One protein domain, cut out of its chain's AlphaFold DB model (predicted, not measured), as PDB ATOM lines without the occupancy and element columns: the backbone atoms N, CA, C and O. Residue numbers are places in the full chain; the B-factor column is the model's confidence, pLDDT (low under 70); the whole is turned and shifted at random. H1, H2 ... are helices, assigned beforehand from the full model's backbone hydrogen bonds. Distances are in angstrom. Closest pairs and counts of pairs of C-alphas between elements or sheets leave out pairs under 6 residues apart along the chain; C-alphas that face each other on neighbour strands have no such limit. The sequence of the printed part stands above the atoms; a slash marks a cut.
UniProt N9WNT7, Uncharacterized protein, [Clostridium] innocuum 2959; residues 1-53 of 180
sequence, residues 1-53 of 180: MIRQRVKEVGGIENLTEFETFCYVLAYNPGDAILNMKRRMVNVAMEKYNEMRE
ATOM      1  N   MET A   1       4.477  -3.367  20.297       75.31
ATOM      2  CA  MET A   1       4.210  -3.309  18.844       75.31
ATOM      3  C   MET A   1       2.829  -3.846  18.477       75.31
ATOM      4  O   MET A   1       1.960  -3.038  18.201       75.31
ATOM      5  N   ILE A   2       2.549  -5.152  18.560       79.94
ATOM      6  CA  ILE A   2       1.289  -5.699  18.007       79.94
ATOM      7  C   ILE A   2      -0.002  -5.254  18.744       79.94
ATOM      8  O   ILE A   2      -1.030  -5.075  18.108       79.94
ATOM      9  N   ARG A   3       0.032  -4.949  20.055       78.69
ATOM     10  CA  ARG A   3      -1.118  -4.331  20.767       78.69
ATOM     11  C   ARG A   3      -1.461  -2.926  20.276       78.69
ATOM     12  O   ARG A   3      -2.618  -2.527  20.325       78.69
ATOM     13  N   GLN A   4      -0.450  -2.167  19.863       84.81
ATOM     14  CA  GLN A   4      -0.650  -0.841  19.287       84.81
ATOM     15  C   GLN A   4      -1.242  -0.983  17.887       84.81
ATOM     16  O   GLN A   4      -2.226  -0.323  17.582       84.81
ATOM     17  N   ARG A   5      -0.754  -1.970  17.124       86.31
ATOM     18  CA  ARG A   5      -1.312  -2.324  15.823       86.31
ATOM     19  C   ARG A   5      -2.794  -2.700  15.890       86.31
ATOM     20  O   ARG A   5      -3.571  -2.164  15.117       86.31
ATOM     21  N   VAL A   6      -3.204  -3.522  16.861       84.75
ATOM     22  CA  VAL A   6      -4.627  -3.860  17.092       84.75
ATOM     23  C   VAL A   6      -5.492  -2.613  17.301       84.75
ATOM     24  O   VAL A   6      -6.608  -2.556  16.793       84.75
ATOM     25  N   LYS A   7      -4.987  -1.604  18.025       86.56
ATOM     26  CA  LYS A   7      -5.704  -0.335  18.226       86.56
ATOM     27  C   LYS A   7      -5.774   0.499  16.945       86.56
ATOM     28  O   LYS A   7      -6.801   1.117  16.702       86.56
ATOM     29  N   GLU A   8      -4.714   0.505  16.141       90.56
ATOM     30  CA  GLU A   8      -4.657   1.233  14.865       90.56
ATOM     31  C   GLU A   8      -5.614   0.662  13.816       90.56
ATOM     32  O   GLU A   8      -6.259   1.426  13.108       90.56
ATOM     33  N   VAL A   9      -5.725  -0.668  13.721       87.50
ATOM     34  CA  VAL A   9      -6.625  -1.332  12.759       87.50
ATOM     35  C   VAL A   9      -8.049  -1.527  13.298       87.50
ATOM     36  O   VAL A   9      -8.912  -2.058  12.607       87.50
ATOM     37  N   GLY A  10      -8.315  -1.096  14.535       84.75
ATOM     38  CA  GLY A  10      -9.653  -1.100  15.126       84.75
ATOM     39  C   GLY A  10     -10.184  -2.471  15.557       84.75
ATOM     40  O   GLY A  10     -11.390  -2.601  15.719       84.75
ATOM     41  N   GLY A  11      -9.325  -3.477  15.749       80.56
ATOM     42  CA  GLY A  11      -9.746  -4.818  16.170       80.56
ATOM     43  C   GLY A  11      -8.767  -5.924  15.770       80.56
ATOM     44  O   GLY A  11      -7.980  -5.768  14.840       80.56
ATOM     45  N   ILE A  12      -8.799  -7.065  16.466       74.81
ATOM     46  CA  ILE A  12      -7.970  -8.244  16.119       74.81
ATOM     47  C   ILE A  12      -8.426  -8.811  14.767       74.81
ATOM     48  O   ILE A  12      -7.634  -9.298  13.969       74.81
ATOM     49  N   GLU A  13      -9.718  -8.679  14.491       73.81
ATOM     50  CA  GLU A  13     -10.386  -8.992  13.242       73.81
ATOM     51  C   GLU A  13      -9.867  -8.181  12.037       73.81
ATOM     52  O   GLU A  13     -10.114  -8.542  10.892       73.81
ATOM     53  N   ASN A  14      -9.100  -7.121  12.227       81.88
ATOM     54  CA  ASN A  14      -8.572  -6.354  11.097       81.88
ATOM     55  C   ASN A  14      -7.063  -6.540  10.917       81.88
ATOM     56  O   ASN A  14      -6.457  -5.895  10.066       81.88
ATOM     57  N   LEU A  15      -6.452  -7.437  11.697       81.00
ATOM     58  CA  LEU A  15      -5.073  -7.854  11.492       81.00
ATOM     59  C   LEU A  15      -4.963  -8.763  10.263       81.00
ATOM     60  O   LEU A  15      -5.820  -9.616  10.012       81.00
ATOM     61  N   THR A  16      -3.856  -8.626   9.536       80.88
ATOM     62  CA  THR A  16      -3.447  -9.592   8.507       80.88
ATOM     63  C   THR A  16      -3.186 -10.972   9.121       80.88
ATOM     64  O   THR A  16      -3.040 -11.106  10.338       80.88
ATOM     65  N   GLU A  17      -3.090 -12.023   8.303       73.06
ATOM     66  CA  GLU A  17      -2.794 -13.380   8.795       73.06
ATOM     67  C   GLU A  17      -1.464 -13.440   9.562       73.06
ATOM     68  O   GLU A  17      -1.391 -14.031  10.641       73.06
ATOM     69  N   PHE A  18      -0.433 -12.748   9.064       77.38
ATOM     70  CA  PHE A  18       0.869 -12.674   9.726       77.38
ATOM     71  C   PHE A  18       0.805 -11.902  11.052       77.38
ATOM     72  O   PHE A  18       1.329 -12.357  12.068       77.38
ATOM     73  N   GLU A  19       0.113 -10.761  11.089       82.50
ATOM     74  CA  GLU A  19      -0.064  -9.990  12.323       82.50
ATOM     75  C   GLU A  19      -0.921 -10.742  13.353       82.50
ATOM     76  O   GLU A  19      -0.624 -10.706  14.550       82.50
ATOM     77  N   THR A  20      -1.947 -11.467  12.897       73.06
ATOM     78  CA  THR A  20      -2.787 -12.338  13.728       73.06
ATOM     79  C   THR A  20      -1.952 -13.465  14.323       73.06
ATOM     80  O   THR A  20      -2.048 -13.726  15.520       73.06
ATOM     81  N   PHE A  21      -1.069 -14.083  13.533       73.69
ATOM     82  CA  PHE A  21      -0.128 -15.094  14.006       73.69
ATOM     83  C   PHE A  21       0.829 -14.537  15.072       73.69
ATOM     84  O   PHE A  21       0.950 -15.116  16.153       73.69
ATOM     85  N   CYS A  22       1.438 -13.367  14.837       77.31
ATOM     86  CA  CYS A  22       2.270 -12.690  15.837       77.31
ATOM     87  C   CYS A  22       1.488 -12.327  17.111       77.31
ATOM     88  O   CYS A  22       2.032 -12.398  18.212       77.31
ATOM     89  N   TYR A  23       0.215 -11.945  16.983       75.62
ATOM     90  CA  TYR A  23      -0.662 -11.646  18.114       75.62
ATOM     91  C   TYR A  23      -1.020 -12.906  18.919       75.62
ATOM     92  O   TYR A  23      -0.941 -12.891  20.147       75.62
ATOM     93  N   VAL A  24      -1.350 -14.013  18.248       72.75
ATOM     94  CA  VAL A  24      -1.638 -15.312  18.879       72.75
ATOM     95  C   VAL A  24      -0.414 -15.826  19.633       72.75
ATOM     96  O   VAL A  24      -0.538 -16.199  20.795       72.75
ATOM     97  N   LEU A  25       0.773 -15.782  19.020       69.94
ATOM     98  CA  LEU A  25       2.018 -16.205  19.671       69.94
ATOM     99  C   LEU A  25       2.364 -15.351  20.896       69.94
ATOM    100  O   LEU A  25       2.861 -15.874  21.889       69.94
ATOM    101  N   ALA A  26       2.109 -14.044  20.833       72.44
ATOM    102  CA  ALA A  26       2.475 -13.118  21.898       72.44
ATOM    103  C   ALA A  26       1.480 -13.085  23.072       72.44
ATOM    104  O   ALA A  26       1.881 -12.733  24.181       72.44
ATOM    105  N   TYR A  27       0.197 -13.397  22.849       72.75
ATOM    106  CA  TYR A  27      -0.854 -13.221  23.868       72.75
ATOM    107  C   TYR A  27      -1.714 -14.453  24.135       72.75
ATOM    108  O   TYR A  27      -2.510 -14.418  25.068       72.75
ATOM    109  N   ASN A  28      -1.568 -15.510  23.335       65.81
ATOM    110  CA  ASN A  28      -2.334 -16.753  23.395       65.81
ATOM    111  C   ASN A  28      -3.832 -16.579  23.749       65.81
ATOM    112  O   ASN A  28      -4.300 -17.132  24.748       65.81
ATOM    113  N   PRO A  29      -4.606 -15.782  22.984       67.12
ATOM    114  CA  PRO A  29      -6.026 -15.587  23.257       67.12
ATOM    115  C   PRO A  29      -6.820 -16.816  22.792       67.12
ATOM    116  O   PRO A  29      -6.651 -17.251  21.652       67.12
ATOM    117  N   GLY A  30      -7.716 -17.331  23.642       61.31
ATOM    118  CA  GLY A  30      -8.373 -18.640  23.472       61.31
ATOM    119  C   GLY A  30      -9.027 -18.908  22.108       61.31
ATOM    120  O   GLY A  30      -8.935 -20.025  21.609       61.31
ATOM    121  N   ASP A  31      -9.591 -17.886  21.455       68.12
ATOM    122  CA  ASP A  31     -10.353 -18.058  20.206       68.12
ATOM    123  C   ASP A  31      -9.674 -17.474  18.956       68.12
ATOM    124  O   ASP A  31     -10.237 -17.516  17.861       68.12
ATOM    125  N   ALA A  32      -8.458 -16.930  19.061       67.12
ATOM    126  CA  ALA A  32      -7.828 -16.228  17.939       67.12
ATOM    127  C   ALA A  32      -7.522 -17.159  16.744       67.12
ATOM    128  O   ALA A  32      -7.758 -16.793  15.591       67.12
ATOM    129  N   ILE A  33      -7.101 -18.400  17.013       67.19
ATOM    130  CA  ILE A  33      -6.912 -19.438  15.982       67.19
ATOM    131  C   ILE A  33      -8.254 -19.818  15.341       67.19
ATOM    132  O   ILE A  33      -8.333 -20.021  14.129       67.19
ATOM    133  N   LEU A  34      -9.321 -19.902  16.140       71.81
ATOM    134  CA  LEU A  34     -10.653 -20.259  15.659       71.81
ATOM    135  C   LEU A  34     -11.236 -19.158  14.761       71.81
ATOM    136  O   LEU A  34     -11.803 -19.459  13.711       71.81
ATOM    137  N   ASN A  35     -11.036 -17.891  15.122       72.81
ATOM    138  CA  ASN A  35     -11.445 -16.741  14.313       72.81
ATOM    139  C   ASN A  35     -10.682 -16.667  12.985       72.81
ATOM    140  O   ASN A  35     -11.282 -16.355  11.956       72.81
ATOM    141  N   MET A  36      -9.393 -17.021  12.980       70.25
ATOM    142  CA  MET A  36      -8.605 -17.126  11.750       70.25
ATOM    143  C   MET A  36      -9.130 -18.245  10.839       70.25
ATOM    144  O   MET A  36      -9.430 -17.998   9.673       70.25
ATOM    145  N   LYS A  37      -9.366 -19.447  11.386       72.06
ATOM    146  CA  LYS A  37      -9.976 -20.564  10.640       72.06
ATOM    147  C   LYS A  37     -11.351 -20.201  10.074       72.06
ATOM    148  O   LYS A  37     -11.640 -20.522   8.927       72.06
ATOM    149  N   ARG A  38     -12.184 -19.493  10.846       79.25
ATOM    150  CA  ARG A  38     -13.512 -19.038  10.405       79.25
ATOM    151  C   ARG A  38     -13.429 -18.122   9.181       79.25
ATOM    152  O   ARG A  38     -14.216 -18.286   8.258       79.25
ATOM    153  N   ARG A  39     -12.474 -17.188   9.148       78.06
ATOM    154  CA  ARG A  39     -12.264 -16.299   7.990       78.06
ATOM    155  C   ARG A  39     -11.862 -17.067   6.747       78.06
ATOM    156  O   ARG A  39     -12.446 -16.835   5.698       78.06
ATOM    157  N   MET A  40     -10.919 -17.998   6.880       71.69
ATOM    158  CA  MET A  40     -10.491 -18.836   5.760       71.69
ATOM    159  C   MET A  40     -11.659 -19.648   5.194       71.69
ATOM    160  O   MET A  40     -11.838 -19.698   3.982       71.69
ATOM    161  N   VAL A  41     -12.489 -20.231   6.067       79.38
ATOM    162  CA  VAL A  41     -13.704 -20.945   5.650       79.38
ATOM    163  C   VAL A  41     -14.673 -20.005   4.936       79.38
ATOM    164  O   VAL A  41     -15.180 -20.370   3.884       79.38
ATOM    165  N   ASN A  42     -14.905 -18.793   5.450       85.44
ATOM    166  CA  ASN A  42     -15.795 -17.826   4.800       85.44
ATOM    167  C   ASN A  42     -15.306 -17.446   3.397       85.44
ATOM    168  O   ASN A  42     -16.096 -17.481   2.461       85.44
ATOM    169  N   VAL A  43     -14.010 -17.150   3.242       87.06
ATOM    170  CA  VAL A  43     -13.407 -16.840   1.935       87.06
ATOM    171  C   VAL A  43     -13.543 -18.028   0.981       87.06
ATOM    172  O   VAL A  43     -13.936 -17.855  -0.170       87.06
ATOM    173  N   ALA A  44     -13.271 -19.247   1.452       80.12
ATOM    174  CA  ALA A  44     -13.435 -20.452   0.642       80.12
ATOM    175  C   ALA A  44     -14.898 -20.676   0.222       80.12
ATOM    176  O   ALA A  44     -15.156 -21.026  -0.926       80.12
ATOM    177  N   MET A  45     -15.853 -20.441   1.126       85.19
ATOM    178  CA  MET A  45     -17.286 -20.560   0.847       85.19
ATOM    179  C   MET A  45     -17.776 -19.506  -0.146       85.19
ATOM    180  O   MET A  45     -18.586 -19.821  -1.010       85.19
ATOM    181  N   GLU A  46     -17.283 -18.272  -0.054       89.88
ATOM    182  CA  GLU A  46     -17.600 -17.209  -1.010       89.88
ATOM    183  C   GLU A  46     -17.100 -17.574  -2.411       89.88
ATOM    184  O   GLU A  46     -17.882 -17.571  -3.358       89.88
ATOM    185  N   LYS A  47     -15.846 -18.031  -2.530       86.06
ATOM    186  CA  LYS A  47     -15.295 -18.523  -3.803       86.06
ATOM    187  C   LYS A  47     -16.010 -19.756  -4.343       86.06
ATOM    188  O   LYS A  47     -16.207 -19.864  -5.550       86.06
ATOM    189  N   TYR A  48     -16.440 -20.661  -3.469       83.56
ATOM    190  CA  TYR A  48     -17.273 -21.794  -3.859       83.56
ATOM    191  C   TYR A  48     -18.630 -21.343  -4.418       83.56
ATOM    192  O   TYR A  48     -19.069 -21.866  -5.439       83.56
ATOM    193  N   ASN A  49     -19.282 -20.366  -3.782       87.19
ATOM    194  CA  ASN A  49     -20.559 -19.833  -4.252       87.19
ATOM    195  C   ASN A  49     -20.408 -19.096  -5.592       87.19
ATOM    196  O   ASN A  49     -21.193 -19.358  -6.495       87.19
ATOM    197  N   GLU A  50     -19.370 -18.264  -5.752       87.94
ATOM    198  CA  GLU A  50     -19.039 -17.616  -7.035       87.94
ATOM    199  C   GLU A  50     -18.863 -18.659  -8.154       87.94
ATOM    200  O   GLU A  50     -19.452 -18.540  -9.226       87.94
ATOM    201  N   MET A  51     -18.096 -19.726  -7.893       85.56
ATOM    202  CA  MET A  51     -17.898 -20.823  -8.847       85.56
ATOM    203  C   MET A  51     -19.205 -21.556  -9.167       85.56
ATOM    204  O   MET A  51     -19.410 -21.986 -10.296       85.56
ATOM    205  N   ARG A  52     -20.082 -21.729  -8.175       81.12
ATOM    206  CA  ARG A  52     -21.366 -22.419  -8.331       81.12
ATOM    207  C   ARG A  52     -22.358 -21.635  -9.184       81.12
ATOM    208  O   ARG A  52     -23.179 -22.242  -9.866       81.12
ATOM    209  N   GLU A  53     -22.308 -20.309  -9.125       86.81
ATOM    210  CA  GLU A  53     -23.126 -19.439  -9.972       86.81
ATOM    211  C   GLU A  53     -22.647 -19.442 -11.435       86.81
ATOM    212  O   GLU A  53     -23.460 -19.250 -12.344       86.81
TER     213      GLU A  53
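AT A GLANCE: This is residues 1 to 53 of the 180 residues of an uncharacterized protein of [Clostridium] innocuum 2959 (UniProt N9WNT7). Picture a small compact head with one long helical arm: H1, H2 and the first part of H3 make the head, and residues 41 to 53 of H3 stick out from it. H2 and H3 form a lopsided helical hairpin, the short H2 folding back into the much longer H3, while H1 packs on H2 at a steep angle. The printed part has 53 residues with three named helices, in the order H1, H2, H3, and no named strand; the class is all helix. The whole is loose, with a radius of gyration of the C-alphas of 13.3 A, and only just elongated, spanning 43 by 21 by 14 A; the arm makes the length.

HOW THE PARTS SIT: Start with H1, residues 2 to 8, and look from Ile 2 to Tyr 23 in H2, residues 17 to 27: these helices touch, and this closest pair of C-alphas is 6.3 A apart. Their lines stand at a steep tilt of 58 degrees, opposite ways. Next compare H2 with H3, residues 32 to 53, which touches it with residues 32 to 36 alone; the closest C-alphas, those of Val 24 and Ala 32, are 6.3 A apart. This hairpin has a shallow tilt of 21 degrees, opposite ways. H1 and H3 are apart. In H1, H2 and H3 every O i to N i+4 pair is within hydrogen-bond range.

IN THESE COORDINATES: Find C-alpha 2 at (1.289, -5.699, 18.007), where H1 begins; it runs 9.7 A to Glu 8. H2 begins at C-alpha 17, (-2.794, -13.380, 8.795), and runs 15.2 A to Tyr 27. From Ala 32, H3 runs 32.0 A to C-alpha 53 at (-23.126, -19.439, -9.972).

THE WHOLE: The C-alphas of Met 1 and Glu 53, the two farthest apart, are 42.9 A apart. Without residues 41 to 53, which stand free, the body spans 23 by 17 by 15 A. The printed part has no cut; the link from H1 to H2 is short and that from H2 to H3 tight. The model's pLDDT is under 70 at residue 25 and residues 28 to 33.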